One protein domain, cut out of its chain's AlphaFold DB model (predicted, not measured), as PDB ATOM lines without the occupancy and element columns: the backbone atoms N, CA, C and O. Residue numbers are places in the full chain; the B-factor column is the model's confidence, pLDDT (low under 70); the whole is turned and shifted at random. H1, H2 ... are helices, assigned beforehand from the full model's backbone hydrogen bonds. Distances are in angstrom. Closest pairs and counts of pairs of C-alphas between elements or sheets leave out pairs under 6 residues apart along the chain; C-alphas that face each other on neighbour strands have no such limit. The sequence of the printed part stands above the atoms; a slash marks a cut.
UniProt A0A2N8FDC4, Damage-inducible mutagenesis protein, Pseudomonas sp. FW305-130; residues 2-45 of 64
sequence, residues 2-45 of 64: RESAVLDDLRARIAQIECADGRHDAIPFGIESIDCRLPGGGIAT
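Overview. This is residues 2 to 45 of the 64 residues of the protein "Damage-inducible mutagenesis protein" of Pseudomonas sp. FW305-130 (UniProt A0A2N8FDC4). A long helix, H1, is a free arm at one end of a flat, open shape, and a long link leads from it to a small looped head at the other end. In this head, residues 26 to 45, the chain passes through the short helix H2 and folds back, so that residues 43 to 44 pair antiparallel with residues 26 to 27. The printed part has 44 residues with two named helices, H1 then H2, and no named strand; its class is all helix, though under half of the residues, 20 of 44, are in named elements. It is only just loose, close to extended, with a radius of gyration of the C-alphas of 13.6 A and spans of 38 by 24 by 8 A.

Along the chain. H1 holds residues 2 to 17 and runs 23.2 A, from C-alpha 2 at (42.097, -42.103, 144.340) to C-alpha 17 at (48.072, -30.576, 163.552). Residues 18 to 31 hold no named element. H2 holds residues 32 to 35, 5.1 A from first to last C-alpha, and begins at C-alpha 32, at (24.408, -13.855, 153.611).

Arrangement. H1 and H2 are apart, with no C-alpha of the one within 8 A of the other. Residues 2 to 21, of which 2 to 17 belong to H1, stand free. Every O i to N i+4 pair in H1 is within hydrogen-bond range; H2 is too short for such a pair, and its one O i to N i+3 pair is within range.

Size, cuts and confidence. The C-alphas of Arg 2 and Gly 30, the two farthest apart, are 38.7 A apart. The printed part has no cut, and the link from H1 to H2 is long, with 14 residues. The mean pLDDT of the printed part is 84.7; residue 2 and residues 19 to 24 are under 70.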
ATOM      1  N   ARG A   2      40.871 -42.027 143.504       65.25
ATOM      2  CA  ARG A   2      42.097 -42.103 144.340       65.25
ATOM      3  C   ARG A   2      42.632 -40.741 144.788       65.25
ATOM      4  O   ARG A   2      43.050 -40.600 145.922       65.25
ATOM      5  N   GLU A   3      42.563 -39.748 143.911       74.69
ATOM      6  CA  GLU A   3      43.035 -38.388 144.196       74.69
ATOM      7  C   GLU A   3      42.210 -37.696 145.294       74.69
ATOM      8  O   GLU A   3      42.778 -37.078 146.183       74.69
ATOM      9  N   SER A   4      40.887 -37.911 145.316       83.62
ATOM     10  CA  SER A   4      40.025 -37.437 146.412       83.62
ATOM     11  C   SER A   4      40.414 -38.076 147.740       83.62
ATOM     12  O   SER A   4      40.578 -37.366 148.717       83.62
ATOM     13  N   ALA A   5      40.649 -39.394 147.762       89.38
ATOM     14  CA  ALA A   5      41.027 -40.094 148.990       89.38
ATOM     15  C   ALA A   5      42.364 -39.596 149.569       89.38
ATOM     16  O   ALA A   5      42.501 -39.493 150.782       89.38
ATOM     17  N   VAL A   6      43.330 -39.249 148.710       93.94
ATOM     18  CA  VAL A   6      44.609 -38.655 149.137       93.94
ATOM     19  C   VAL A   6      44.408 -37.239 149.687       93.94
ATOM     20  O   VAL A   6      44.990 -36.894 150.712       93.94
ATOM     21  N   LEU A   7      43.571 -36.423 149.039       93.44
ATOM     22  CA  LEU A   7      43.251 -35.079 149.527       93.44
ATOM     23  C   LEU A   7      42.485 -35.113 150.854       93.44
ATOM     24  O   LEU A   7      42.718 -34.267 151.714       93.44
ATOM     25  N   ASP A   8      41.594 -36.083 151.034       90.75
ATOM     26  CA  ASP A   8      40.811 -36.236 152.258       90.75
ATOM     27  C   ASP A   8      41.691 -36.694 153.433       90.75
ATOM     28  O   ASP A   8      41.572 -36.144 154.529       90.75
ATOM     29  N   ASP A   9      42.637 -37.611 153.200       93.38
ATOM     30  CA  ASP A   9      43.634 -38.020 154.202       93.38
ATOM     31  C   ASP A   9      44.556 -36.857 154.602       93.38
ATOM     32  O   ASP A   9      44.779 -36.603 155.788       93.38
ATOM     33  N   LEU A  10      45.024 -36.077 153.621       92.69
ATOM     34  CA  LEU A  10      45.847 -34.897 153.876       92.69
ATOM     35  C   LEU A  10      45.098 -33.852 154.717       92.69
ATOM     36  O   LEU A  10      45.649 -33.347 155.695       92.69
ATOM     37  N   ARG A  11      43.836 -33.558 154.384       85.62
ATOM     38  CA  ARG A  11      42.987 -32.637 155.163       85.62
ATOM     39  C   ARG A  11      42.776 -33.130 156.590       85.62
ATOM     40  O   ARG A  11      42.860 -32.334 157.520       85.62
ATOM     41  N   ALA A  12      42.542 -34.430 156.773       86.75
ATOM     42  CA  ALA A  12      42.394 -35.021 158.099       86.75
ATOM     43  C   ALA A  12      43.681 -34.887 158.930       86.75
ATOM     44  O   ALA A  12      43.621 -34.570 160.117       86.75
ATOM     45  N   ARG A  13      44.848 -35.077 158.304       90.69
ATOM     46  CA  ARG A  13      46.159 -34.908 158.947       90.69
ATOM     47  C   ARG A  13      46.417 -33.458 159.358       90.69
ATOM     48  O   ARG A  13      46.886 -33.223 160.466       90.69
ATOM     49  N   ILE A  14      46.100 -32.506 158.482       86.62
ATOM     50  CA  ILE A  14      46.231 -31.066 158.750       86.62
ATOM     51  C   ILE A  14      45.342 -30.670 159.933       86.62
ATOM     52  O   ILE A  14      45.844 -30.097 160.894       86.62
ATOM     53  N   ALA A  15      44.076 -31.097 159.938       79.31
ATOM     54  CA  ALA A  15      43.144 -30.800 161.025       79.31
ATOM     55  C   ALA A  15      43.622 -31.313 162.400       79.31
ATOM     56  O   ALA A  15      43.319 -30.710 163.426       79.31
ATOM     57  N   GLN A  16      44.376 -32.420 162.444       82.69
ATOM     58  CA  GLN A  16      44.986 -32.904 163.690       82.69
ATOM     59  C   GLN A  16      46.148 -32.022 164.170       82.69
ATOM     60  O   GLN A  16      46.355 -31.901 165.375       82.69
ATOM     61  N   ILE A  17      46.914 -31.431 163.248       84.69
ATOM     62  CA  ILE A  17      48.072 -30.576 163.552       84.69
ATOM     63  C   ILE A  17      47.629 -29.171 163.962       84.69
ATOM     64  O   ILE A  17      48.223 -28.587 164.862       84.69
ATOM     65  N   GLU A  18      46.569 -28.650 163.346       76.00
ATOM     66  CA  GLU A  18      46.029 -27.308 163.604       76.00
ATOM     67  C   GLU A  18      45.428 -27.136 165.014       76.00
ATOM     68  O   GLU A  18      44.917 -26.067 165.326       76.00
ATOM     69  N   CYS A  19      45.535 -28.149 165.887       59.78
ATOM     70  CA  CYS A  19      44.969 -28.170 167.233       59.78
ATOM     71  C   CYS A  19      43.461 -27.876 167.186       59.78
ATOM     72  O   CYS A  19      42.994 -26.785 167.495       59.78
ATOM     73  N   ALA A  20      42.677 -28.882 166.796       58.34
ATOM     74  CA  ALA A  20      41.215 -28.825 166.738       58.34
ATOM     75  C   ALA A  20      40.526 -28.752 168.123       58.34
ATOM     76  O   ALA A  20      39.419 -29.267 168.281       58.34
ATOM     77  N   ASP A  21      41.152 -28.139 169.132       51.62
ATOM     78  CA  ASP A  21      40.660 -28.137 170.518       51.62
ATOM     79  C   ASP A  21      39.685 -26.992 170.836       51.62
ATOM     80  O   ASP A  21      39.316 -26.738 171.980       51.62
ATOM     81  N   GLY A  22      39.162 -26.349 169.798       56.47
ATOM     82  CA  GLY A  22      37.989 -25.507 169.918       56.47
ATOM     83  C   GLY A  22      37.355 -25.316 168.560       56.47
ATOM     84  O   GLY A  22      37.786 -24.468 167.786       56.47
ATOM     85  N   ARG A  23      36.271 -26.045 168.268       62.59
ATOM     86  CA  ARG A  23      35.236 -25.488 167.385       62.59
ATOM     87  C   ARG A  23      34.673 -24.274 168.111       62.59
ATOM     88  O   ARG A  23      33.697 -24.375 168.841       62.59
ATOM     89  N   HIS A  24      35.384 -23.169 167.999       69.62
ATOM     90  CA  HIS A  24      34.982 -21.902 168.544       69.62
ATOM     91  C   HIS A  24      33.732 -21.453 167.800       69.62
ATOM     92  O   HIS A  24      33.679 -21.543 166.570       69.62
ATOM     93  N   ASP A  25      32.721 -21.005 168.545       84.19
ATOM     94  CA  ASP A  25      31.511 -20.458 167.943       84.19
ATOM     95  C   ASP A  25      31.907 -19.372 166.936       84.19
ATOM     96  O   ASP A  25      32.806 -18.566 167.202       84.19
ATOM     97  N   ALA A  26      31.277 -19.387 165.763       89.31
ATOM     98  CA  ALA A  26      31.510 -18.397 164.724       89.31
ATOM     99  C   ALA A  26      30.539 -17.226 164.898       89.31
ATOM    100  O   ALA A  26      29.342 -17.426 165.112       89.31
ATOM    101  N   ILE A  27      31.048 -16.001 164.790       93.44
ATOM    102  CA  ILE A  27      30.228 -14.788 164.810       93.44
ATOM    103  C   ILE A  27      29.908 -14.416 163.353       93.44
ATOM    104  O   ILE A  27      30.843 -14.146 162.592       93.44
ATOM    105  N   PRO A  28      28.627 -14.409 162.936       93.81
ATOM    106  CA  PRO A  28      28.250 -14.042 161.574       93.81
ATOM    107  C   PRO A  28      28.389 -12.532 161.349       93.81
ATOM    108  O   PRO A  28      28.194 -11.734 162.268       93.81
ATOM    109  N   PHE A  29      28.647 -12.126 160.105       93.50
ATOM    110  CA  PHE A  29      28.588 -10.716 159.703       93.50
ATOM    111  C   PHE A  29      27.143 -10.221 159.562       93.50
ATOM    112  O   PHE A  29      26.904  -9.013 159.555       93.50
ATOM    113  N   GLY A  30      26.176 -11.137 159.429       96.62
ATOM    114  CA  GLY A  30      24.782 -10.809 159.126       96.62
ATOM    115  C   GLY A  30      24.575 -10.475 157.647       96.62
ATOM    116  O   GLY A  30      23.576  -9.854 157.282       96.62
ATOM    117  N   ILE A  31      25.526 -10.868 156.798       97.06
ATOM    118  CA  ILE A  31      25.523 -10.631 155.358       97.06
ATOM    119  C   ILE A  31      25.630 -11.997 154.692       97.06
ATOM    120  O   ILE A  31      26.712 -12.573 154.609       97.06
ATOM    121  N   GLU A  32      24.507 -12.501 154.174       96.06
ATOM    122  CA  GLU A  32      24.408 -13.855 153.611       96.06
ATOM    123  C   GLU A  32      25.482 -14.136 152.549       96.06
ATOM    124  O   GLU A  32      26.082 -15.209 152.532       96.06
ATOM    125  N   SER A  33      25.784 -13.151 151.695       96.56
ATOM    126  CA  SER A  33      26.784 -13.283 150.630       96.56
ATOM    127  C   SER A  33      28.225 -13.448 151.133       96.56
ATOM    128  O   SER A  33      29.078 -13.900 150.365       96.56
ATOM    129  N   ILE A  34      28.492 -13.097 152.393       93.56
ATOM    130  CA  ILE A  34      29.771 -13.293 153.083       93.56
ATOM    131  C   ILE A  34      29.707 -14.573 153.916       93.56
ATOM    132  O   ILE A  34      30.540 -15.458 153.735       93.56
ATOM    133  N   ASP A  35      28.692 -14.707 154.770       94.19
ATOM    134  CA  ASP A  35      28.589 -15.796 155.745       94.19
ATOM    135  C   ASP A  35      28.550 -17.176 155.064       94.19
ATOM    136  O   ASP A  35      29.209 -18.106 155.523       94.19
ATOM    137  N   CYS A  36      27.889 -17.318 153.904       94.00
ATOM    138  CA  CYS A  36      27.858 -18.594 153.171       94.00
ATOM    139  C   CYS A  36      29.211 -19.018 152.571       94.00
ATOM    140  O   CYS A  36      29.361 -20.163 152.140       94.00
ATOM    141  N   ARG A  37      30.188 -18.104 152.512       91.94
ATOM    142  CA  ARG A  37      31.525 -18.352 151.955       91.94
ATOM    143  C   ARG A  37      32.573 -18.616 153.030       91.94
ATOM    144  O   ARG A  37      33.645 -19.116 152.698       91.94
ATOM    145  N   LEU A  38      32.283 -18.290 154.289       87.69
ATOM    146  CA  LEU A  38      33.205 -18.493 155.400       87.69
ATOM    147  C   LEU A  38      33.001 -19.876 156.035       87.69
ATOM    148  O   LEU A  38      31.861 -20.275 156.296       87.69
ATOM    149  N   PRO A  39      34.082 -20.619 156.332       82.81
ATOM    150  CA  PRO A  39      33.986 -21.852 157.104       82.81
ATOM    151  C   PRO A  39      33.275 -21.605 158.442       82.81
ATOM    152  O   PRO A  39      33.663 -20.730 159.207       82.81
ATOM    153  N   GLY A  40      32.218 -22.368 158.725       85.00
ATOM    154  CA  GLY A  40      31.439 -22.210 159.959       85.00
ATOM    155  C   GLY A  40      30.448 -21.038 159.967       85.00
ATOM    156  O   GLY A  40      29.758 -20.868 160.967       85.00
ATOM    157  N   GLY A  41      30.316 -20.280 158.872       90.56
ATOM    158  CA  GLY A  41      29.294 -19.236 158.741       90.56
ATOM    159  C   GLY A  41      29.653 -17.883 159.363       90.56
ATOM    160  O   GLY A  41      28.752 -17.094 159.631       90.56
ATOM    161  N   GLY A  42      30.936 -17.616 159.629       91.69
ATOM    162  CA  GLY A  42      31.382 -16.373 160.257       91.69
ATOM    163  C   GLY A  42      32.859 -16.391 160.654       91.69
ATOM    164  O   GLY A  42      33.625 -17.236 160.195       91.69
ATOM    165  N   ILE A  43      33.258 -15.464 161.526       91.00
ATOM    166  CA  ILE A  43      34.603 -15.408 162.123       91.00
ATOM    167  C   ILE A  43      34.650 -16.253 163.397       91.00
ATOM    168  O   ILE A  43      33.888 -16.019 164.336       91.00
ATOM    169  N   ALA A  44      35.541 -17.244 163.437       88.31
ATOM    170  CA  ALA A  44      35.721 -18.108 164.602       88.31
ATOM    171  C   ALA A  44      36.137 -17.296 165.841       88.31
ATOM    172  O   ALA A  44      37.056 -16.477 165.773       88.31
ATOM    173  N   THR A  45      35.493 -17.523 166.985       85.44
ATOM    174  CA  THR A  45      35.956 -16.953 168.261       85.44
ATOM    175  C   THR A  45      37.324 -17.523 168.662       85.44
ATOM    176  O   THR A  45      37.778 -18.524 168.117       85.44
TER     177      THR A  45